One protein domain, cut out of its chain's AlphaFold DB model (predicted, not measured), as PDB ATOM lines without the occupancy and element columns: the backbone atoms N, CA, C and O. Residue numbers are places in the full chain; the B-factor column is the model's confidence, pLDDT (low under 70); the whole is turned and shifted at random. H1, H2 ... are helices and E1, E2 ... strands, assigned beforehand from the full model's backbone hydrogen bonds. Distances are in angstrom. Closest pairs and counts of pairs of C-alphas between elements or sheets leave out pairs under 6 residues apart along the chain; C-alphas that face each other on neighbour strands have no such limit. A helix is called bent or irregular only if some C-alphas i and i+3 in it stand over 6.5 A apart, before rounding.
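Overview. This is residues 245 to 404 of the 418 residues of an uncharacterized protein of Propionibacterium acidifaciens F0233 (UniProt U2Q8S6). An elongated body of short, mostly crossed helices is built round H6, which lies in the middle, with H3, H5, H8 and H9 packed on it. H2 and H4, with the link from H4 to H5, make one end of the long axis and H10 makes the other, while H1 and H7 run side by side near a small hairpin of strands, E1 and E2, at one side of the body. The printed part has 160 residues, with ten named helices and two named strands in the order H1 to H7, E1, E2, H8 to H10; the sheet, E1 - E2, is antiparallel and the class is mostly helix. The whole is compact, with a radius of gyration of the C-alphas of 16.0 A, and its C-alphas span 54 by 33 by 25 A.

Arrangement. E1, residues 345 to 350, and E2, residues 356 to 358, are antiparallel neighbours and form a hairpin, with N 346 and O 357 at 3.0 A and N 350 and O 356 at 2.8 A, within hydrogen-bond range. H1, residues 245 to 253, comes nearest to E2 at the C-alphas of Leu 253 and Asn 357, 4.5 A apart. H7, residues 338 to 344, touches H1 at a shallow tilt of 15 degrees, the same way; their closest C-alphas, those of Glu 246 and Asn 338, are 5.1 A apart. H6, residues 326 to 335, is the hub, touching four helices, and is near H1. H5, residues 308 to 321, forms a helical hairpin with H6 at a steep tilt of 42 degrees; residues 315 to 320 of H5 alone touch it, with the C-alphas of Ile 319 and Ser 326 closest at 4.4 A. H8, residues 360 to 367, touches H6 about perpendicular at 87 degrees, closest at the C-alphas of Asp 366 and Thr 327, 4.9 A. H8 is only just irregular: C-alphas 361 and 364 are 6.8 A apart. H9, residues 381 to 387, touches H6 about perpendicular at 74 degrees, with the C-alphas of Ser 387 and Phe 331 closest at 5.3 A. H3, residues 281 to 286, touches H6, its Leu 281 C-alpha 6.1 A from that of Met 333. H4, residues 289 to 299, touches H2, residues 265 to 277, at a steep tilt of 62 degrees, opposite ways; the C-alphas of Cys 299 and Lys 269 are closest at 5.0 A. H3 and H4, a helical hairpin, only just touch, with 3 pairs of C-alphas within 8 A, the closest those of Leu 284 and Tyr 292 at 6.2 A. H10, residues 394 to 404, touches no helix. Every O i to N i+4 pair is within hydrogen-bond range in H1, H2, H3, H4, H5, H7, H9 and H10, against 5 of 6 in H6 and 2 of 4 in H8.

Along the chain. E1 measures 10.2 A from first to last C-alpha. H5, the longest helix, measures 20.3 A and begins at C-alpha 308 (-47.945, 9.987, -38.294). H2 measures 18.2 A, H6 15.4 A, and H4 and H10 15.2 A each. H1 begins at C-alpha 245 (-42.506, 19.802, -34.475), and H10 ends at C-alpha 404 (-38.522, 11.266, 0.592).

Size, cuts and confidence. The two C-alphas farthest apart, those of Arg 303 and Val 402, are 55.8 A apart. The printed part has no cut. The links from H1 to H2, 11 residues, and from H8 to H9, 13 residues, are long. The mean pLDDT of the printed part is 91.4; residues 277 to 278 and residue 303 are under 70.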
ATOM      1  N   CYS A 245     -43.882  20.061 -34.898       94.31
ATOM      2  CA  CYS A 245     -42.506  19.802 -34.475       94.31
ATOM      3  C   CYS A 245     -42.382  18.788 -33.324       94.31
ATOM      4  O   CYS A 245     -41.308  18.220 -33.143       94.31
ATOM      5  N   GLU A 246     -43.442  18.561 -32.544       96.06
ATOM      6  CA  GLU A 246     -43.466  17.522 -31.510       96.06
ATOM      7  C   GLU A 246     -43.551  16.141 -32.156       96.06
ATOM      8  O   GLU A 246     -42.774  15.260 -31.795       96.06
ATOM      9  N   PHE A 247     -44.390  15.975 -33.185       97.38
ATOM     10  CA  PHE A 247     -44.398  14.757 -34.000       97.38
ATOM     11  C   PHE A 247     -43.069  14.539 -34.718       97.38
ATOM     12  O   PHE A 247     -42.524  13.442 -34.648       97.38
ATOM     13  N   ASP A 248     -42.507  15.577 -35.340       97.50
ATOM     14  CA  ASP A 248     -41.230  15.467 -36.052       97.50
ATOM     15  C   ASP A 248     -40.096  15.052 -35.102       97.50
ATOM     16  O   ASP A 248     -39.305  14.162 -35.411       97.50
ATOM     17  N   ASN A 249     -40.014  15.666 -33.917       97.81
ATOM     18  CA  ASN A 249     -38.982  15.322 -32.940       97.81
ATOM     19  C   ASN A 249     -39.214  13.957 -32.293       97.81
ATOM     20  O   ASN A 249     -38.235  13.266 -32.031       97.81
ATOM     21  N   PHE A 250     -40.463  13.543 -32.079       98.31
ATOM     22  CA  PHE A 250     -40.769  12.194 -31.609       98.31
ATOM     23  C   PHE A 250     -40.411  11.133 -32.660       98.31
ATOM     24  O   PHE A 250     -39.731  10.162 -32.339       98.31
ATOM     25  N   ALA A 251     -40.757  11.355 -33.931       97.88
ATOM     26  CA  ALA A 251     -40.393  10.477 -35.044       97.88
ATOM     27  C   ALA A 251     -38.877  10.283 -35.155       97.88
ATOM     28  O   ALA A 251     -38.397   9.165 -35.343       97.88
ATOM     29  N   ARG A 252     -38.112  11.359 -34.942       97.44
ATOM     30  CA  ARG A 252     -36.647  11.309 -34.933       97.44
ATOM     31  C   ARG A 252     -36.078  10.395 -33.851       97.44
ATOM     32  O   ARG A 252     -35.026   9.815 -34.098       97.44
ATOM     33  N   LEU A 253     -36.738  10.238 -32.697       97.75
ATOM     34  CA  LEU A 253     -36.323   9.274 -31.661       97.75
ATOM     35  C   LEU A 253     -36.423   7.825 -32.159       97.75
ATOM     36  O   LEU A 253     -35.669   6.967 -31.714       97.75
ATOM     37  N   LEU A 254     -37.330   7.566 -33.100       97.19
ATOM     38  CA  LEU A 254     -37.567   6.260 -33.718       97.19
ATOM     39  C   LEU A 254     -36.750   6.072 -35.010       97.19
ATOM     40  O   LEU A 254     -36.934   5.088 -35.719       97.19
ATOM     41  N   GLY A 255     -35.869   7.021 -35.353       95.81
ATOM     42  CA  GLY A 255     -35.105   7.002 -36.604       95.81
ATOM     43  C   GLY A 255     -35.941   7.320 -37.853       95.81
ATOM     44  O   GLY A 255     -35.467   7.143 -38.974       95.81
ATOM     45  N   ILE A 256     -37.173   7.807 -37.682       96.38
ATOM     46  CA  ILE A 256     -38.090   8.152 -38.770       96.38
ATOM     47  C   ILE A 256     -38.018   9.661 -39.020       96.38
ATOM     48  O   ILE A 256     -38.058  10.471 -38.097       96.38
ATOM     49  N   THR A 257     -37.926  10.057 -40.290       95.12
ATOM     50  CA  THR A 257     -37.967  11.472 -40.681       95.12
ATOM     51  C   THR A 257     -39.311  11.789 -41.318       95.12
ATOM     52  O   THR A 257     -39.626  11.282 -42.391       95.12
ATOM     53  N   ILE A 258     -40.073  12.663 -40.666       95.25
ATOM     54  CA  ILE A 258     -41.297  13.263 -41.202       95.25
ATOM     55  C   ILE A 258     -41.214  14.786 -41.088       95.25
ATOM     56  O   ILE A 258     -40.394  15.323 -40.343       95.25
ATOM     57  N   LYS A 259     -42.062  15.474 -41.852       95.38
ATOM     58  CA  LYS A 259     -42.291  16.914 -41.735       95.38
ATOM     59  C   LYS A 259     -43.787  17.145 -41.643       95.38
ATOM     60  O   LYS A 259     -44.461  17.292 -42.661       95.38
ATOM     61  N   THR A 260     -44.288  17.096 -40.422       94.12
ATOM     62  CA  THR A 260     -45.712  17.116 -40.115       94.12
ATOM     63  C   THR A 260     -46.334  18.436 -40.563       94.12
ATOM     64  O   THR A 260     -45.751  19.509 -40.400       94.12
ATOM     65  N   SER A 261     -47.538  18.363 -41.125       92.69
ATOM     66  CA  SER A 261     -48.308  19.523 -41.572       92.69
ATOM     67  C   SER A 261     -49.723  19.448 -41.000       92.69
ATOM     68  O   SER A 261     -50.307  18.369 -40.882       92.69
ATOM     69  N   VAL A 262     -50.261  20.602 -40.596       91.75
ATOM     70  CA  VAL A 262     -51.598  20.702 -39.977       91.75
ATOM     71  C   VAL A 262     -52.724  20.530 -41.001       91.75
ATOM     72  O   VAL A 262     -53.875  20.296 -40.642       91.75
ATOM     73  N   GLU A 263     -52.381  20.638 -42.281       90.62
ATOM     74  CA  GLU A 263     -53.244  20.443 -43.440       90.62
ATOM     75  C   GLU A 263     -53.428  18.957 -43.781       90.62
ATOM     76  O   GLU A 263     -54.296  18.600 -44.576       90.62
ATOM     77  N   TRP A 264     -52.624  18.061 -43.196       91.44
ATOM     78  CA  TRP A 264     -52.775  16.630 -43.421       91.44
ATOM     79  C   TRP A 264     -54.072  16.116 -42.803       91.44
ATOM     80  O   TRP A 264     -54.299  16.247 -41.601       91.44
ATOM     81  N   ALA A 265     -54.880  15.427 -43.612       91.56
ATOM     82  CA  ALA A 265     -56.097  14.769 -43.136       91.56
ATOM     83  C   ALA A 265     -55.809  13.785 -41.987       91.56
ATOM     84  O   ALA A 265     -56.586  13.702 -41.042       91.56
ATOM     85  N   GLU A 266     -54.669  13.087 -42.043       94.06
ATOM     86  CA  GLU A 266     -54.195  12.196 -40.977       94.06
ATOM     87  C   GLU A 266     -53.995  12.945 -39.650       94.06
ATOM     88  O   GLU A 266     -54.476  12.495 -38.612       94.06
ATOM     89  N   TYR A 267     -53.346  14.114 -39.689       94.81
ATOM     90  CA  TYR A 267     -53.150  14.965 -38.516       94.81
ATOM     91  C   TYR A 267     -54.490  15.462 -37.966       94.81
ATOM     92  O   TYR A 267     -54.766  15.303 -36.779       94.81
ATOM     93  N   GLN A 268     -55.342  16.031 -38.824       93.88
ATOM     94  CA  GLN A 268     -56.620  16.618 -38.411       93.88
ATOM     95  C   GLN A 268     -57.533  15.582 -37.758       93.88
ATOM     96  O   GLN A 268     -58.055  15.823 -36.671       93.88
ATOM     97  N   LYS A 269     -57.661  14.404 -38.376       93.50
ATOM     98  CA  LYS A 269     -58.482  13.317 -37.844       93.50
ATOM     99  C   LYS A 269     -57.912  12.724 -36.559       93.50
ATOM    100  O   LYS A 269     -58.684  12.387 -35.668       93.50
ATOM    101  N   LEU A 270     -56.585  12.629 -36.419       94.06
ATOM    102  CA  LEU A 270     -55.971  12.193 -35.163       94.06
ATOM    103  C   LEU A 270     -56.245  13.195 -34.033       94.06
ATOM    104  O   LEU A 270     -56.614  12.794 -32.933       94.06
ATOM    105  N   MET A 271     -56.107  14.497 -34.295       94.94
ATOM    106  CA  MET A 271     -56.427  15.530 -33.305       94.94
ATOM    107  C   MET A 271     -57.911  15.501 -32.921       94.94
ATOM    108  O   MET A 271     -58.248  15.599 -31.742       94.94
ATOM    109  N   GLU A 272     -58.804  15.318 -33.895       92.75
ATOM    110  CA  GLU A 272     -60.242  15.157 -33.663       92.75
ATOM    111  C   GLU A 272     -60.543  13.911 -32.818       92.75
ATOM    112  O   GLU A 272     -61.335  13.981 -31.877       92.75
ATOM    113  N   TYR A 273     -59.874  12.792 -33.108       90.31
ATOM    114  CA  TYR A 273     -59.990  11.552 -32.345       90.31
ATOM    115  C   TYR A 273     -59.608  11.755 -30.872       90.31
ATOM    116  O   TYR A 273     -60.382  11.403 -29.979       90.31
ATOM    117  N   LEU A 274     -58.458  12.392 -30.614       90.94
ATOM    118  CA  LEU A 274     -57.997  12.714 -29.256       90.94
ATOM    119  C   LEU A 274     -58.944  13.693 -28.544       90.94
ATOM    120  O   LEU A 274     -59.224  13.530 -27.358       90.94
ATOM    121  N   THR A 275     -59.493  14.663 -29.281       90.88
ATOM    122  CA  THR A 275     -60.447  15.653 -28.757       90.88
ATOM    123  C   THR A 275     -61.758  14.992 -28.324       90.88
ATOM    124  O   THR A 275     -62.185  15.161 -27.185       90.88
ATOM    125  N   LYS A 276     -62.383  14.194 -29.201       83.69
ATOM    126  CA  LYS A 276     -63.682  13.549 -28.935       83.69
ATOM    127  C   LYS A 276     -63.635  12.585 -27.755       83.69
ATOM    128  O   LYS A 276     -64.594  12.505 -26.995       83.69
ATOM    129  N   GLY A 277     -62.537  11.843 -27.619       69.81
ATOM    130  CA  GLY A 277     -62.365  10.889 -26.526       69.81
ATOM    131  C   GLY A 277     -61.877  11.508 -25.218       69.81
ATOM    132  O   GLY A 277     -61.861  10.801 -24.215       69.81
ATOM    133  N   SER A 278     -61.423  12.776 -25.219       63.19
ATOM    134  CA  SER A 278     -60.540  13.309 -24.159       63.19
ATOM    135  C   SER A 278     -59.420  12.313 -23.810       63.19
ATOM    136  O   SER A 278     -59.083  12.085 -22.646       63.19
ATOM    137  N   GLY A 279     -58.934  11.627 -24.844       73.75
ATOM    138  CA  GLY A 279     -57.995  10.522 -24.741       73.75
ATOM    139  C   GLY A 279     -56.574  10.997 -24.983       73.75
ATOM    140  O   GLY A 279     -56.347  12.083 -25.521       73.75
ATOM    141  N   ASN A 280     -55.618  10.146 -24.632       86.19
ATOM    142  CA  ASN A 280     -54.214  10.389 -24.917       86.19
ATOM    143  C   ASN A 280     -53.646   9.352 -25.894       86.19
ATOM    144  O   ASN A 280     -54.255   8.325 -26.192       86.19
ATOM    145  N   LEU A 281     -52.466   9.629 -26.442       93.12
ATOM    146  CA  LEU A 281     -51.781   8.735 -27.373       93.12
ATOM    147  C   LEU A 281     -51.441   7.380 -26.737       93.12
ATOM    148  O   LEU A 281     -51.269   6.412 -27.473       93.12
ATOM    149  N   LEU A 282     -51.358   7.275 -25.406       91.81
ATOM    150  CA  LEU A 282     -51.128   5.993 -24.735       91.81
ATOM    151  C   LEU A 282     -52.341   5.078 -24.824       91.81
ATOM    152  O   LEU A 282     -52.156   3.874 -24.978       91.81
ATOM    153  N   ASP A 283     -53.555   5.631 -24.847       88.56
ATOM    154  CA  ASP A 283     -54.761   4.839 -25.093       88.56
ATOM    155  C   ASP A 283     -54.651   4.101 -26.439       88.56
ATOM    156  O   ASP A 283     -54.961   2.916 -26.530       88.56
ATOM    157  N   LEU A 284     -54.117   4.756 -27.480       91.50
ATOM    158  CA  LEU A 284     -53.852   4.116 -28.776       91.50
ATOM    159  C   LEU A 284     -52.785   3.019 -28.684       91.50
ATOM    160  O   LEU A 284     -52.833   2.061 -29.454       91.50
ATOM    161  N   MET A 285     -51.811   3.137 -27.780       92.31
ATOM    162  CA  MET A 285     -50.769   2.118 -27.591       92.31
ATOM    163  C   MET A 285     -51.291   0.898 -26.825       92.31
ATOM    164  O   MET A 285     -50.829  -0.214 -27.079       92.31
ATOM    165  N   ASP A 286     -52.276   1.097 -25.949       88.75
ATOM    166  CA  ASP A 286     -52.818   0.065 -25.059       88.75
ATOM    167  C   ASP A 286     -54.036  -0.680 -25.654       88.75
ATOM    168  O   ASP A 286     -54.365  -1.779 -25.206       88.75
ATOM    169  N   MET A 287     -54.661  -0.148 -26.714       90.88
ATOM    170  CA  MET A 287     -55.743  -0.820 -27.453       90.88
ATOM    171  C   MET A 287     -55.339  -2.199 -27.990       90.88
ATOM    172  O   MET A 287     -54.177  -2.439 -28.318       90.88
ATOM    173  N   SER A 288     -56.319  -3.083 -28.200       91.56
ATOM    174  CA  SER A 288     -56.112  -4.310 -28.988       91.56
ATOM    175  C   SER A 288     -55.755  -3.982 -30.444       91.56
ATOM    176  O   SER A 288     -56.071  -2.900 -30.937       91.56
ATOM    177  N   ASP A 289     -55.126  -4.910 -31.171       93.06
ATOM    178  CA  ASP A 289     -54.752  -4.666 -32.577       93.06
ATOM    179  C   ASP A 289     -55.950  -4.400 -33.482       93.06
ATOM    180  O   ASP A 289     -55.876  -3.579 -34.394       93.06
ATOM    181  N   HIS A 290     -57.077  -5.042 -33.186       91.81
ATOM    182  CA  HIS A 290     -58.324  -4.808 -33.894       91.81
ATOM    183  C   HIS A 290     -58.847  -3.379 -33.681       91.81
ATOM    184  O   HIS A 290     -59.157  -2.684 -34.649       91.81
ATOM    185  N   GLU A 291     -58.911  -2.909 -32.430       91.12
ATOM    186  CA  GLU A 291     -59.397  -1.557 -32.123       91.12
ATOM    187  C   GLU A 291     -58.420  -0.474 -32.598       91.12
ATOM    188  O   GLU A 291     -58.845   0.530 -33.172       91.12
ATOM    189  N   TYR A 292     -57.112  -0.713 -32.479       93.25
ATOM    190  CA  TYR A 292     -56.093   0.161 -33.056       93.25
ATOM    191  C   TYR A 292     -56.219   0.248 -34.586       93.25
ATOM    192  O   TYR A 292     -56.197   1.341 -35.152       93.25
ATOM    193  N   GLY A 293     -56.432  -0.886 -35.262       92.62
ATOM    194  CA  GLY A 293     -56.658  -0.939 -36.707       92.62
ATOM    195  C   GLY A 293     -57.870  -0.116 -37.151       92.62
ATOM    196  O   GLY A 293     -57.786   0.609 -38.145       92.62
ATOM    197  N   LYS A 294     -58.970  -0.151 -36.386       90.94
ATOM    198  CA  LYS A 294     -60.150   0.699 -36.623       90.94
ATOM    199  C   LYS A 294     -59.848   2.182 -36.428       90.94
ATOM    200  O   LYS A 294     -60.209   2.986 -37.286       90.94
ATOM    201  N   ALA A 295     -59.184   2.547 -35.329       90.12
ATOM    202  CA  ALA A 295     -58.813   3.935 -35.048       90.12
ATOM    203  C   ALA A 295     -57.909   4.498 -36.158       90.12
ATOM    204  O   ALA A 295     -58.173   5.571 -36.706       90.12
ATOM    205  N   ARG A 296     -56.909   3.713 -36.575       92.12
ATOM    206  CA  ARG A 296     -56.028   4.012 -37.707       92.12
ATOM    207  C   ARG A 296     -56.808   4.177 -39.007       92.12
ATOM    208  O   ARG A 296     -56.625   5.170 -39.702       92.12
ATOM    209  N   ALA A 297     -57.701   3.246 -39.341       90.19
ATOM    210  CA  ALA A 297     -58.509   3.331 -40.558       90.19
ATOM    211  C   ALA A 297     -59.425   4.567 -40.574       90.19
ATOM    212  O   ALA A 297     -59.576   5.193 -41.619       90.19
ATOM    213  N   CYS A 298     -59.985   4.958 -39.424       88.19
ATOM    214  CA  CYS A 298     -60.798   6.168 -39.290       88.19
ATOM    215  C   CYS A 298     -59.983   7.441 -39.586       88.19
ATOM    216  O   CYS A 298     -60.449   8.334 -40.305       88.19
ATOM    217  N   CYS A 299     -58.742   7.484 -39.091       87.31
ATOM    218  CA  CYS A 299     -57.835   8.614 -39.273       87.31
ATOM    219  C   CYS A 299     -57.225   8.696 -40.680       87.31
ATOM    220  O   CYS A 299     -56.810   9.766 -41.121       87.31
ATOM    221  N   MET A 300     -57.197   7.586 -41.409       86.69
ATOM    222  CA  MET A 300     -56.600   7.514 -42.736       86.69
ATOM    223  C   MET A 300     -57.620   7.785 -43.845       86.69
ATOM    224  O   MET A 300     -58.813   7.502 -43.736       86.69
ATOM    225  N   SER A 301     -57.137   8.340 -44.953       77.31
ATOM    226  CA  SER A 301     -57.863   8.331 -46.224       77.31
ATOM    227  C   SER A 301     -57.405   7.115 -47.039       77.31
ATOM    228  O   SER A 301     -56.202   6.840 -47.044       77.31
ATOM    229  N   PRO A 302     -58.287   6.412 -47.781       70.19
ATOM    230  CA  PRO A 302     -57.953   5.149 -48.459       70.19
ATOM    231  C   PRO A 302     -56.748   5.194 -49.414       70.19
ATOM    232  O   PRO A 302     -56.194   4.156 -49.756       70.19
ATOM    233  N   ARG A 303     -56.354   6.389 -49.877       69.81
ATOM    234  CA  ARG A 303     -55.271   6.606 -50.852       69.81
ATOM    235  C   ARG A 303     -54.026   7.287 -50.269       69.81
ATOM    236  O   ARG A 303     -53.064   7.506 -51.000       69.81
ATOM    237  N   SER A 304     -54.031   7.643 -48.986       78.44
ATOM    238  CA  SER A 304     -52.927   8.376 -48.357       78.44
ATOM    239  C   SER A 304     -51.919   7.420 -47.727       78.44
ATOM    240  O   SER A 304     -52.296   6.459 -47.059       78.44
ATOM    241  N   LYS A 305     -50.622   7.695 -47.908       83.56
ATOM    242  CA  LYS A 305     -49.561   6.984 -47.182       83.56
ATOM    243  C   LYS A 305     -49.499   7.494 -45.735       83.56
ATOM    244  O   LYS A 305     -49.444   8.712 -45.571       83.56
ATOM    245  N   PRO A 306     -49.466   6.613 -44.720       87.94
ATOM    246  CA  PRO A 306     -49.387   7.025 -43.320       87.94
ATOM    247  C   PRO A 306     -48.040   7.689 -43.034       87.94
ATOM    248  O   PRO A 306     -46.991   7.140 -43.383       87.94
ATOM    249  N   GLN A 307     -48.072   8.865 -42.415       92.38
ATOM    250  CA  GLN A 307     -46.886   9.588 -41.959       92.38
ATOM    251  C   GLN A 307     -46.818   9.594 -40.435       92.38
ATOM    252  O   GLN A 307     -45.805   9.210 -39.866       92.38
ATOM    253  N   ILE A 308     -47.897   9.988 -39.761       95.38
ATOM    254  CA  ILE A 308     -47.945   9.987 -38.294       95.38
ATOM    255  C   ILE A 308     -48.171   8.564 -37.784       95.38
ATOM    256  O   ILE A 308     -47.490   8.116 -36.866       95.38
ATOM    257  N   PHE A 309     -49.076   7.811 -38.405       95.12
ATOM    258  CA  PHE A 309     -49.360   6.440 -38.003       95.12
ATOM    259  C   PHE A 309     -48.187   5.498 -38.245       95.12
ATOM    260  O   PHE A 309     -48.067   4.544 -37.501       95.12
ATOM    261  N   SER A 310     -47.279   5.762 -39.190       95.56
ATOM    262  CA  SER A 310     -46.058   4.945 -39.306       95.56
ATOM    263  C   SER A 310     -45.135   5.125 -38.094       95.56
ATOM    264  O   SER A 310     -44.527   4.162 -37.631       95.56
ATOM    265  N   VAL A 311     -45.092   6.333 -37.527       97.31
ATOM    266  CA  VAL A 311     -44.385   6.630 -36.275       97.31
ATOM    267  C   VAL A 311     -45.084   5.976 -35.083       97.31
ATOM    268  O   VAL A 311     -44.420   5.376 -34.241       97.31
ATOM    269  N   LEU A 312     -46.418   6.047 -35.020       97.00
ATOM    270  CA  LEU A 312     -47.203   5.390 -33.968       97.00
ATOM    271  C   LEU A 312     -47.117   3.859 -34.049       97.00
ATOM    272  O   LEU A 312     -47.018   3.214 -33.011       97.00
ATOM    273  N   ASP A 313     -47.102   3.286 -35.255       96.19
ATOM    274  CA  ASP A 313     -46.956   1.848 -35.501       96.19
ATOM    275  C   ASP A 313     -45.603   1.357 -34.943       96.19
ATOM    276  O   ASP A 313     -45.550   0.353 -34.229       96.19
ATOM    277  N   GLU A 314     -44.518   2.102 -35.187       97.00
ATOM    278  CA  GLU A 314     -43.183   1.772 -34.671       97.00
ATOM    279  C   GLU A 314     -43.072   1.974 -33.153       97.00
ATOM    280  O   GLU A 314     -42.547   1.108 -32.447       97.00
ATOM    281  N   ALA A 315     -43.629   3.063 -32.615       97.25
ATOM    282  CA  ALA A 315     -43.691   3.276 -31.170       97.25
ATOM    283  C   ALA A 315     -44.463   2.144 -30.477       97.25
ATOM    284  O   ALA A 315     -43.989   1.569 -29.495       97.25
ATOM    285  N   ARG A 316     -45.619   1.760 -31.031       96.56
ATOM    286  CA  ARG A 316     -46.457   0.666 -30.535       96.56
ATOM    287  C   ARG A 316     -45.718  -0.667 -30.575       96.56
ATOM    288  O   ARG A 316     -45.812  -1.428 -29.614       96.56
ATOM    289  N   ARG A 317     -44.951  -0.943 -31.636       96.06
ATOM    290  CA  ARG A 317     -44.107  -2.144 -31.743       96.06
ATOM    291  C   ARG A 317     -43.132  -2.242 -30.567       96.06
ATOM    292  O   ARG A 317     -43.104  -3.278 -29.910       96.06
ATOM    293  N   VAL A 318     -42.386  -1.171 -30.285       96.06
ATOM    294  CA  VAL A 318     -41.393  -1.126 -29.192       96.06
ATOM    295  C   VAL A 318     -42.059  -1.204 -27.816       96.06
ATOM    296  O   VAL A 318     -41.611  -1.953 -26.947       96.06
ATOM    297  N   ILE A 319     -43.150  -0.459 -27.616       95.38
ATOM    298  CA  ILE A 319     -43.892  -0.446 -26.350       95.38
ATOM    299  C   ILE A 319     -44.437  -1.841 -26.032       95.38
ATOM    300  O   ILE A 319     -44.299  -2.310 -24.904       95.38
ATOM    301  N   ARG A 320     -45.017  -2.532 -27.021       93.12
ATOM    302  CA  ARG A 320     -45.617  -3.857 -26.815       93.12
ATOM    303  C   ARG A 320     -44.603  -4.982 -26.662       93.12
ATOM    304  O   ARG A 320     -44.932  -5.978 -26.026       93.12
ATOM    305  N   SER A 321     -43.393  -4.844 -27.203       92.12
ATOM    306  CA  SER A 321     -42.326  -5.815 -26.942       92.12
ATOM    307  C   SER A 321     -41.738  -5.706 -25.533       92.12
ATOM    308  O   SER A 321     -41.015  -6.612 -25.131       92.12
ATOM    309  N   GLY A 322     -42.014  -4.624 -24.791       87.62
ATOM    310  CA  GLY A 322     -41.502  -4.425 -23.429       87.62
ATOM    311  C   GLY A 322     -39.974  -4.340 -23.342       87.62
ATOM    312  O   GLY A 322     -39.399  -4.550 -22.280       87.62
ATOM    313  N   CYS A 323     -39.305  -4.075 -24.463       91.38
ATOM    314  CA  CYS A 323     -37.853  -3.967 -24.546       91.38
ATOM    315  C   CYS A 323     -37.374  -2.557 -24.168       91.38
ATOM    316  O   CYS A 323     -38.182  -1.642 -23.969       91.38
ATOM    317  N   GLY A 324     -36.052  -2.375 -24.096       94.56
ATOM    318  CA  GLY A 324     -35.449  -1.083 -23.769       94.56
ATOM    319  C   GLY A 324     -35.939   0.032 -24.697       94.56
ATOM    320  O   GLY A 324     -36.004  -0.135 -25.916       94.56
ATOM    321  N   GLY A 325     -36.295   1.169 -24.121       95.12
ATOM    322  CA  GLY A 325     -36.913   2.323 -24.765       95.12
ATOM    323  C   GLY A 325     -38.428   2.391 -24.574       95.12
ATOM    324  O   GLY A 325     -39.017   3.451 -24.789       95.12
ATOM    325  N   SER A 326     -39.081   1.295 -24.176       95.62
ATOM    326  CA  SER A 326     -40.541   1.252 -24.010       95.62
ATOM    327  C   SER A 326     -41.035   2.226 -22.933       95.62
ATOM    328  O   SER A 326     -41.971   2.990 -23.187       95.62
ATOM    329  N   THR A 327     -40.384   2.261 -21.768       95.81
ATOM    330  CA  THR A 327     -40.701   3.180 -20.664       95.81
ATOM    331  C   THR A 327     -40.545   4.634 -21.107       95.81
ATOM    332  O   THR A 327     -41.441   5.453 -20.890       95.81
ATOM    333  N   MET A 328     -39.437   4.953 -21.783       96.50
ATOM    334  CA  MET A 328     -39.167   6.299 -22.277       96.50
ATOM    335  C   MET A 328     -40.205   6.747 -23.310       96.50
ATOM    336  O   MET A 328     -40.740   7.850 -23.202       96.50
ATOM    337  N   LEU A 329     -40.544   5.899 -24.287       97.62
ATOM    338  CA  LEU A 329     -41.552   6.235 -25.298       97.62
ATOM    339  C   LEU A 329     -42.924   6.483 -24.663       97.62
ATOM    340  O   LEU A 329     -43.548   7.500 -24.968       97.62
ATOM    341  N   ARG A 330     -43.366   5.624 -23.733       96.00
ATOM    342  CA  ARG A 330     -44.630   5.834 -23.005       96.00
ATOM    343  C   ARG A 330     -44.630   7.158 -22.243       96.00
ATOM    344  O   ARG A 330     -45.599   7.909 -22.310       96.00
ATOM    345  N   PHE A 331     -43.543   7.467 -21.542       95.81
ATOM    346  CA  PHE A 331     -43.433   8.721 -20.806       95.81
ATOM    347  C   PHE A 331     -43.527   9.943 -21.735       95.81
ATOM    348  O   PHE A 331     -44.282  10.878 -21.471       95.81
ATOM    349  N   LEU A 332     -42.803   9.925 -22.857       96.81
ATOM    350  CA  LEU A 332     -42.781  11.038 -23.806       96.81
ATOM    351  C   LEU A 332     -44.124  11.231 -24.525       96.81
ATOM    352  O   LEU A 332     -44.533  12.371 -24.741       96.81
ATOM    353  N   MET A 333     -44.825  10.143 -24.857       96.38
ATOM    354  CA  MET A 333     -46.126  10.185 -25.541       96.38
ATOM    355  C   MET A 333     -47.257  10.756 -24.683       96.38
ATOM    356  O   MET A 333     -48.250  11.223 -25.246       96.38
ATOM    357  N   LEU A 334     -47.119  10.758 -23.351       93.38
ATOM    358  CA  LEU A 334     -48.130  11.333 -22.463       93.38
ATOM    359  C   LEU A 334     -48.335  12.827 -22.742       93.38
ATOM    360  O   LEU A 334     -49.471  13.264 -22.852       93.38
ATOM    361  N   HIS A 335     -47.244  13.584 -22.924       91.62
ATOM    362  CA  HIS A 335     -47.330  15.036 -23.113       91.62
ATOM    363  C   HIS A 335     -46.755  15.575 -24.420       91.62
ATOM    364  O   HIS A 335     -46.993  16.733 -24.760       91.62
ATOM    365  N   MET A 336     -45.944  14.790 -25.137       94.25
ATOM    366  CA  MET A 336     -45.295  15.189 -26.393       94.25
ATOM    367  C   MET A 336     -44.519  16.518 -26.311       94.25
ATOM    368  O   MET A 336     -44.256  17.150 -27.329       94.25
ATOM    369  N   ARG A 337     -44.106  16.960 -25.112       91.44
ATOM    370  CA  ARG A 337     -43.474  18.274 -24.916       91.44
ATOM    371  C   ARG A 337     -42.175  18.367 -25.705       91.44
ATOM    372  O   ARG A 337     -41.202  17.674 -25.404       91.44
ATOM    373  N   ASN A 338     -42.129  19.310 -26.645       91.38
ATOM    374  CA  ASN A 338     -40.985  19.518 -27.533       91.38
ATOM    375  C   ASN A 338     -39.631  19.628 -26.800       91.38
ATOM    376  O   ASN A 338     -38.627  19.077 -27.245       91.38
ATOM    377  N   GLU A 339     -39.585  20.333 -25.668       91.38
ATOM    378  CA  GLU A 339     -38.355  20.491 -24.878       91.38
ATOM    379  C   GLU A 339     -37.849  19.165 -24.294       91.38
ATOM    380  O   GLU A 339     -36.646  18.888 -24.307       91.38
ATOM    381  N   VAL A 340     -38.773  18.324 -23.825       94.19
ATOM    382  CA  VAL A 340     -38.456  17.014 -23.248       94.19
ATOM    383  C   VAL A 340     -38.013  16.060 -24.355       94.19
ATOM    384  O   VAL A 340     -36.973  15.421 -24.225       94.19
ATOM    385  N   LEU A 341     -38.709  16.045 -25.497       96.50
ATOM    386  CA  LEU A 341     -38.326  15.246 -26.668       96.50
ATOM    387  C   LEU A 341     -36.899  15.572 -27.138       96.50
ATOM    388  O   LEU A 341     -36.060  14.685 -27.295       96.50
ATOM    389  N   ARG A 342     -36.591  16.862 -27.312       95.94
ATOM    390  CA  ARG A 342     -35.275  17.311 -27.796       95.94
ATOM    391  C   ARG A 342     -34.142  17.014 -26.819       95.94
ATOM    392  O   ARG A 342     -33.019  16.787 -27.258       95.94
ATOM    393  N   SER A 343     -34.409  17.040 -25.515       96.25
ATOM    394  CA  SER A 343     -33.387  16.745 -24.506       96.25
ATOM    395  C   SER A 343     -33.011  15.261 -24.455       96.25
ATOM    396  O   SER A 343     -31.866  14.971 -24.096       96.25
ATOM    397  N   GLN A 344     -33.895  14.358 -24.902       97.12
ATOM    398  CA  GLN A 344     -33.630  12.912 -24.952       97.12
ATOM    399  C   GLN A 344     -32.891  12.454 -26.218       97.12
ATOM    400  O   GLN A 344     -32.249  11.409 -26.197       97.12
ATOM    401  N   TYR A 345     -32.978  13.209 -27.315       97.44
ATOM    402  CA  TYR A 345     -32.482  12.787 -28.629       97.44
ATOM    403  C   TYR A 345     -30.951  12.681 -28.715       97.44
ATOM    404  O   TYR A 345     -30.239  13.601 -28.305       97.44
ATOM    405  N   ASP A 346     -30.469  11.613 -29.356       96.00
ATOM    406  CA  ASP A 346     -29.091  11.463 -29.840       96.00
ATOM    407  C   ASP A 346     -29.089  11.057 -31.330       96.00
ATOM    408  O   ASP A 346     -29.928  10.255 -31.752       96.00
ATOM    409  N   PRO A 347     -28.193  11.603 -32.175       93.69
ATOM    410  CA  PRO A 347     -28.081  11.164 -33.566       93.69
ATOM    411  C   PRO A 347     -27.621   9.706 -33.702       93.69
ATOM    412  O   PRO A 347     -27.979   9.060 -34.688       93.69
ATOM    413  N   ASN A 348     -26.868   9.178 -32.735       93.75
ATOM    414  CA  ASN A 348     -26.459   7.782 -32.726       93.75
ATOM    415  C   ASN A 348     -27.539   6.932 -32.063       93.75
ATOM    416  O   ASN A 348     -28.071   7.278 -31.009       93.75
ATOM    417  N   SER A 349     -27.849   5.790 -32.670       93.00
ATOM    418  CA  SER A 349     -28.771   4.838 -32.065       93.00
ATOM    419  C   SER A 349     -28.160   4.214 -30.810       93.00
ATOM    420  O   SER A 349     -26.967   3.912 -30.757       93.00
ATOM    421  N   CYS A 350     -28.990   3.994 -29.793       94.75
ATOM    422  CA  CYS A 350     -28.602   3.332 -28.556       94.75
ATOM    423  C   CYS A 350     -28.965   1.839 -28.629       94.75
ATOM    424  O   CYS A 350     -30.152   1.500 -28.601       94.75
ATOM    425  N   PRO A 351     -27.987   0.912 -28.693       92.62
ATOM    426  CA  PRO A 351     -28.269  -0.521 -28.800       92.62
ATOM    427  C   PRO A 351     -29.079  -1.078 -27.622       92.62
ATOM    428  O   PRO A 351     -29.887  -1.979 -27.822       92.62
ATOM    429  N   HIS A 352     -28.900  -0.515 -26.422       93.44
ATOM    430  CA  HIS A 352     -29.629  -0.916 -25.212       93.44
ATOM    431  C   HIS A 352     -31.089  -0.452 -25.201       93.44
ATOM    432  O   HIS A 352     -31.913  -1.054 -24.522       93.44
ATOM    433  N   LEU A 353     -31.429   0.577 -25.984       95.12
ATOM    434  CA  LEU A 353     -32.782   1.123 -26.092       95.12
ATOM    435  C   LEU A 353     -33.369   0.804 -27.467       95.12
ATOM    436  O   LEU A 353     -33.803   1.694 -28.186       95.12
ATOM    437  N   SER A 354     -33.311  -0.465 -27.877       94.88
ATOM    438  CA  SER A 354     -33.888  -0.953 -29.144       94.88
ATOM    439  C   SER A 354     -33.391  -0.239 -30.405       94.88
ATOM    440  O   SER A 354     -34.108  -0.174 -31.401       94.88
ATOM    441  N   LYS A 355     -32.157   0.283 -30.378       94.56
ATOM    442  CA  LYS A 355     -31.573   1.118 -31.444       94.56
ATOM    443  C   LYS A 355     -32.365   2.405 -31.715       94.56
ATOM    444  O   LYS A 355     -32.247   2.972 -32.797       94.56
ATOM    445  N   LEU A 356     -33.120   2.890 -30.731       96.81
ATOM    446  CA  LEU A 356     -33.722   4.219 -30.769       96.81
ATOM    447  C   LEU A 356     -32.635   5.294 -30.700       96.81
ATOM    448  O   LEU A 356     -31.578   5.107 -30.092       96.81
ATOM    449  N   ASN A 357     -32.932   6.452 -31.271       97.88
ATOM    450  CA  ASN A 357     -32.116   7.663 -31.253       97.88
ATOM    451  C   ASN A 357     -32.258   8.407 -29.913       97.88
ATOM    452  O   ASN A 357     -32.637   9.580 -29.850       97.88
ATOM    453  N   LEU A 358     -31.994   7.686 -28.825       97.31
ATOM    454  CA  LEU A 358     -32.038   8.162 -27.448       97.31
ATOM    455  C   LEU A 358     -30.622   8.232 -26.877       97.31
ATOM    456  O   LEU A 358     -29.786   7.370 -27.140       97.31
ATOM    457  N   LYS A 359     -30.364   9.232 -26.036       97.12
ATOM    458  CA  LYS A 359     -29.108   9.324 -25.285       97.12
ATOM    459  C   LYS A 359     -28.958   8.135 -24.338       97.12
ATOM    460  O   LYS A 359     -29.916   7.719 -23.697       97.12
ATOM    461  N   TYR A 360     -27.722   7.690 -24.116       96.12
ATOM    462  CA  TYR A 360     -27.411   6.701 -23.071       96.12
ATOM    463  C   TYR A 360     -27.875   7.141 -21.671       96.12
ATOM    464  O   TYR A 360     -28.261   6.311 -20.857       96.12
ATOM    465  N   GLY A 361     -27.916   8.452 -21.406       95.44
ATOM    466  CA  GLY A 361     -28.457   9.006 -20.160       95.44
ATOM    467  C   GLY A 361     -29.951   8.733 -19.931       95.44
ATOM    468  O   GLY A 361     -30.433   8.959 -18.828       95.44
ATOM    469  N   CYS A 362     -30.683   8.241 -20.935       96.62
ATOM    470  CA  CYS A 362     -32.074   7.817 -20.798       96.62
ATOM    471  C   CYS A 362     -32.218   6.428 -20.148       96.62
ATOM    472  O   CYS A 362     -33.296   6.131 -19.645       96.62
ATOM    473  N   ILE A 363     -31.161   5.602 -20.127       96.75
ATOM    474  CA  ILE A 363     -31.208   4.212 -19.633       96.75
ATOM    475  C   ILE A 363     -31.678   4.121 -18.171       96.75
ATOM    476  O   ILE A 363     -32.627   3.383 -17.923       96.75
ATOM    477  N   PRO A 364     -31.142   4.904 -17.206       95.75
ATOM    478  CA  PRO A 364     -31.594   4.809 -15.815       95.75
ATOM    479  C   PRO A 364     -33.097   5.064 -15.641       95.75
ATOM    480  O   PRO A 364     -33.730   4.447 -14.787       95.75
ATOM    481  N   PHE A 365     -33.656   5.964 -16.458       96.12
ATOM    482  CA  PHE A 365     -35.089   6.253 -16.477       96.12
ATOM    483  C   PHE A 365     -35.907   5.170 -17.150       96.12
ATOM    484  O   PHE A 365     -37.005   4.872 -16.690       96.12
ATOM    485  N   ASP A 366     -35.392   4.584 -18.223       95.44
ATOM    486  CA  ASP A 366     -36.090   3.505 -18.900       95.44
ATOM    487  C   ASP A 366     -36.213   2.252 -18.008       95.44
ATOM    488  O   ASP A 366     -37.275   1.621 -17.971       95.44
ATOM    489  N   ASP A 367     -35.173   1.979 -17.211       94.06
ATOM    490  CA  ASP A 367     -35.114   0.864 -16.263       94.06
ATOM    491  C   ASP A 367     -35.924   1.142 -14.979       94.06
ATOM    492  O   ASP A 367     -36.854   0.396 -14.653       94.06
ATOM    493  N   MET A 368     -35.596   2.228 -14.258       93.56
ATOM    494  CA  MET A 368     -36.162   2.585 -12.942       93.56
ATOM    495  C   MET A 368     -36.738   4.021 -12.921       93.56
ATOM    496  O   MET A 368     -36.159   4.937 -12.312       93.56
ATOM    497  N   PRO A 369     -37.880   4.253 -13.588       93.38
ATOM    498  CA  PRO A 369     -38.496   5.564 -13.788       93.38
ATOM    499  C   PRO A 369     -38.998   6.229 -12.501       93.38
ATOM    500  O   PRO A 369     -39.104   7.455 -12.447       93.38
ATOM    501  N   PHE A 370     -39.299   5.472 -11.440       90.56
ATOM    502  CA  PHE A 370     -39.736   6.053 -10.165       90.56
ATOM    503  C   PHE A 370     -38.571   6.522  -9.289       90.56
ATOM    504  O   PHE A 370     -38.800   7.321  -8.370       90.56
ATOM    505  N   CYS A 371     -37.345   6.090  -9.590       90.50
ATOM    506  CA  CYS A 371     -36.123   6.466  -8.873       90.50
ATOM    507  C   CYS A 371     -35.255   7.488  -9.615       90.50
ATOM    508  O   CYS A 371     -34.360   8.081  -9.010       90.50
ATOM    509  N   SER A 372     -35.501   7.701 -10.903       91.75
ATOM    510  CA  SER A 372     -34.668   8.539 -11.764       91.75
ATOM    511  C   SER A 372     -35.517   9.525 -12.572       91.75
ATOM    512  O   SER A 372     -36.700   9.735 -12.296       91.75
ATOM    513  N   SER A 373     -34.910  10.239 -13.517       92.31
ATOM    514  CA  SER A 373     -35.610  11.213 -14.354       92.31
ATOM    515  C   SER A 373     -35.007  11.257 -15.760       92.31
ATOM    516  O   SER A 373     -33.814  10.978 -15.906       92.31
ATOM    517  N   PRO A 374     -35.794  11.611 -16.795       94.38
ATOM    518  CA  PRO A 374     -35.285  11.830 -18.136       94.38
ATOM    519  C   PRO A 374     -34.244  12.945 -18.147       94.38
ATOM    520  O   PRO A 374     -34.214  13.832 -17.288       94.38
ATOM    521  N   VAL A 375     -33.404  12.938 -19.175       94.31
ATOM    522  CA  VAL A 375     -32.315  13.900 -19.315       94.31
ATOM    523  C   VAL A 375     -32.886  15.317 -19.372       94.31
ATOM    524  O   VAL A 375     -33.677  15.632 -20.255       94.31
ATOM    525  N   GLY A 376     -32.475  16.187 -18.447       91.19
ATOM    526  CA  GLY A 376     -32.884  17.597 -18.438       91.19
ATOM    527  C   GLY A 376     -34.356  17.846 -18.091       91.19
ATOM    528  O   GLY A 376     -34.867  18.920 -18.406       91.19
ATOM    529  N   HIS A 377     -35.044  16.888 -17.461       91.75
ATOM    530  CA  HIS A 377     -36.446  17.034 -17.080       91.75
ATOM    531  C   HIS A 377     -36.717  16.484 -15.677       91.75
ATOM    532  O   HIS A 377     -36.310  15.376 -15.358       91.75
ATOM    533  N   ASN A 378     -37.454  17.237 -14.860       88.44
ATOM    534  CA  ASN A 378     -37.897  16.791 -13.539       88.44
ATOM    535  C   ASN A 378     -39.330  16.270 -13.627       88.44
ATOM    536  O   ASN A 378     -40.246  17.033 -13.941       88.44
ATOM    537  N   VAL A 379     -39.518  14.986 -13.331       86.31
ATOM    538  CA  VAL A 379     -40.799  14.310 -13.549       86.31
ATOM    539  C   VAL A 379     -41.772  14.523 -12.394       86.31
ATOM    540  O   VAL A 379     -41.417  14.347 -11.223       86.31
ATOM    541  N   LYS A 380     -43.038  14.820 -12.711       86.75
ATOM    542  CA  LYS A 380     -44.123  14.773 -11.725       86.75
ATOM    543  C   LYS A 380     -44.539  13.326 -11.477       86.75
ATOM    544  O   LYS A 380     -44.702  12.543 -12.404       86.75
ATOM    545  N   TYR A 381     -44.799  12.977 -10.220       84.50
ATOM    546  CA  TYR A 381     -45.240  11.622  -9.873       84.50
ATOM    547  C   TYR A 381     -46.527  11.201 -10.604       84.50
ATOM    548  O   TYR A 381     -46.627  10.063 -11.049       84.50
ATOM    549  N   GLY A 382     -47.479  12.127 -10.778       83.00
ATOM    550  CA  GLY A 382     -48.715  11.872 -11.524       83.00
ATOM    551  C   GLY A 382     -48.460  11.382 -12.951       83.00
ATOM    552  O   GLY A 382     -49.062  10.392 -13.357       83.00
ATOM    553  N   ASP A 383     -47.510  12.003 -13.651       88.75
ATOM    554  CA  ASP A 383     -47.149  11.674 -15.033       88.75
ATOM    555  C   ASP A 383     -46.544  10.260 -15.131       88.75
ATOM    556  O   ASP A 383     -46.820   9.529 -16.082       88.75
ATOM    557  N   LEU A 384     -45.767   9.824 -14.127       90.44
ATOM    558  CA  LEU A 384     -45.235   8.450 -14.055       90.44
ATOM    559  C   LEU A 384     -46.347   7.419 -13.879       90.44
ATOM    560  O   LEU A 384     -46.372   6.393 -14.560       90.44
ATOM    561  N   VAL A 385     -47.271   7.688 -12.957       87.12
ATOM    562  CA  VAL A 385     -48.393   6.785 -12.689       87.12
ATOM    563  C   VAL A 385     -49.275   6.665 -13.926       87.12
ATOM    564  O   VAL A 385     -49.637   5.552 -14.297       87.12
ATOM    565  N   GLU A 386     -49.572   7.783 -14.586       86.75
ATOM    566  CA  GLU A 386     -50.396   7.792 -15.794       86.75
ATOM    567  C   GLU A 386     -49.709   7.017 -16.927       86.75
ATOM    568  O   GLU A 386     -50.245   6.031 -17.449       86.75
ATOM    569  N   SER A 387     -48.457   7.365 -17.237       89.94
ATOM    570  CA  SER A 387     -47.749   6.768 -18.372       89.94
ATOM    571  C   SER A 387     -47.379   5.295 -18.163       89.94
ATOM    572  O   SER A 387     -47.566   4.473 -19.067       89.94
ATOM    573  N   LEU A 388     -46.927   4.914 -16.968       88.75
ATOM    574  CA  LEU A 388     -46.302   3.608 -16.705       88.75
ATOM    575  C   LEU A 388     -47.124   2.745 -15.749       88.75
ATOM    576  O   LEU A 388     -47.300   1.552 -15.984       88.75
ATOM    577  N   GLY A 389     -47.739   3.363 -14.743       83.94
ATOM    578  CA  GLY A 389     -48.320   2.669 -13.594       83.94
ATOM    579  C   GLY A 389     -47.266   2.125 -12.649       83.94
ATOM    580  O   GLY A 389     -46.071   2.293 -12.858       83.94
ATOM    581  N   VAL A 390     -47.740   1.467 -11.595       81.88
ATOM    582  CA  VAL A 390     -46.902   1.054 -10.459       81.88
ATOM    583  C   VAL A 390     -46.720  -0.456 -10.327       81.88
ATOM    584  O   VAL A 390     -45.882  -0.907  -9.550       81.88
ATOM    585  N   ALA A 391     -47.491  -1.249 -11.074       80.06
ATOM    586  CA  ALA A 391     -47.459  -2.703 -10.965       80.06
ATOM    587  C   ALA A 391     -46.056  -3.258 -11.275       80.06
ATOM    588  O   ALA A 391     -45.472  -2.934 -12.307       80.06
ATOM    589  N   GLY A 392     -45.526  -4.093 -10.375       82.00
ATOM    590  CA  GLY A 392     -44.205  -4.718 -10.513       82.00
ATOM    591  C   GLY A 392     -43.014  -3.817 -10.157       82.00
ATOM    592  O   GLY A 392     -41.871  -4.239 -10.319       82.00
ATOM    593  N   ARG A 393     -43.251  -2.595  -9.657       87.25
ATOM    594  CA  ARG A 393     -42.200  -1.609  -9.337       87.25
ATOM    595  C   ARG A 393     -42.105  -1.285  -7.843       87.25
ATOM    596  O   ARG A 393     -41.602  -0.233  -7.461       87.25
ATOM    597  N   ASP A 394     -42.543  -2.206  -6.982       85.38
ATOM    598  CA  ASP A 394     -42.585  -2.017  -5.521       85.38
ATOM    599  C   ASP A 394     -41.221  -1.635  -4.929       85.38
ATOM    600  O   ASP A 394     -41.131  -0.802  -4.027       85.38
ATOM    601  N   HIS A 395     -40.143  -2.192  -5.482       88.25
ATOM    602  CA  HIS A 395     -38.771  -1.880  -5.090       88.25
ATOM    603  C   HIS A 395     -38.399  -0.411  -5.365       88.25
ATOM    604  O   HIS A 395     -37.778   0.235  -4.519       88.25
ATOM    605  N   GLU A 396     -38.825   0.155  -6.498       90.56
ATOM    606  CA  GLU A 396     -38.593   1.568  -6.820       90.56
ATOM    607  C   GLU A 396     -39.429   2.493  -5.934       90.56
ATOM    608  O   GLU A 396     -38.960   3.532  -5.463       90.56
ATOM    609  N   LEU A 397     -40.678   2.100  -5.686       85.75
ATOM    610  CA  LEU A 397     -41.601   2.832  -4.826       85.75
ATOM    611  C   LEU A 397     -41.097   2.885  -3.380       85.75
ATOM    612  O   LEU A 397     -41.145   3.947  -2.752       85.75
ATOM    613  N   LEU A 398     -40.554   1.773  -2.878       84.94
ATOM    614  CA  LEU A 398     -39.897   1.700  -1.580       84.94
ATOM    615  C   LEU A 398     -38.668   2.616  -1.527       84.94
ATOM    616  O   LEU A 398     -38.552   3.430  -0.611       84.94
ATOM    617  N   ALA A 399     -37.782   2.535  -2.524       85.94
ATOM    618  CA  ALA A 399     -36.594   3.382  -2.594       85.94
ATOM    619  C   ALA A 399     -36.962   4.876  -2.617       85.94
ATOM    620  O   ALA A 399     -36.385   5.683  -1.884       85.94
ATOM    621  N   ARG A 400     -37.985   5.245  -3.397       83.56
ATOM    622  CA  ARG A 400     -38.519   6.610  -3.447       83.56
ATOM    623  C   ARG A 400     -39.088   7.051  -2.097       83.56
ATOM    624  O   ARG A 400     -38.812   8.170  -1.673       83.56
ATOM    625  N   ARG A 401     -39.852   6.192  -1.407       81.25
ATOM    626  CA  ARG A 401     -40.403   6.467  -0.064       81.25
ATOM    627  C   ARG A 401     -39.289   6.747   0.941       81.25
ATOM    628  O   ARG A 401     -39.365   7.737   1.661       81.25
ATOM    629  N   VAL A 402     -38.255   5.905   0.969       83.12
ATOM    630  CA  VAL A 402     -37.100   6.085   1.859       83.12
ATOM    631  C   VAL A 402     -36.389   7.397   1.549       83.12
ATOM    632  O   VAL A 402     -36.140   8.170   2.466       83.12
ATOM    633  N   LYS A 403     -36.138   7.696   0.270       81.69
ATOM    634  CA  LYS A 403     -35.520   8.961  -0.145       81.69
ATOM    635  C   LYS A 403     -36.317  10.173   0.352       81.69
ATOM    636  O   LYS A 403     -35.745  11.039   1.000       81.69
ATOM    637  N   ILE A 404     -37.632  10.187   0.130       79.81
ATOM    638  CA  ILE A 404     -38.522  11.266   0.592       79.81
ATOM    639  C   ILE A 404     -38.503  11.390   2.123       79.81
ATOM    640  O   ILE A 404     -38.464  12.498   2.652       79.81
TER     641      ILE A 404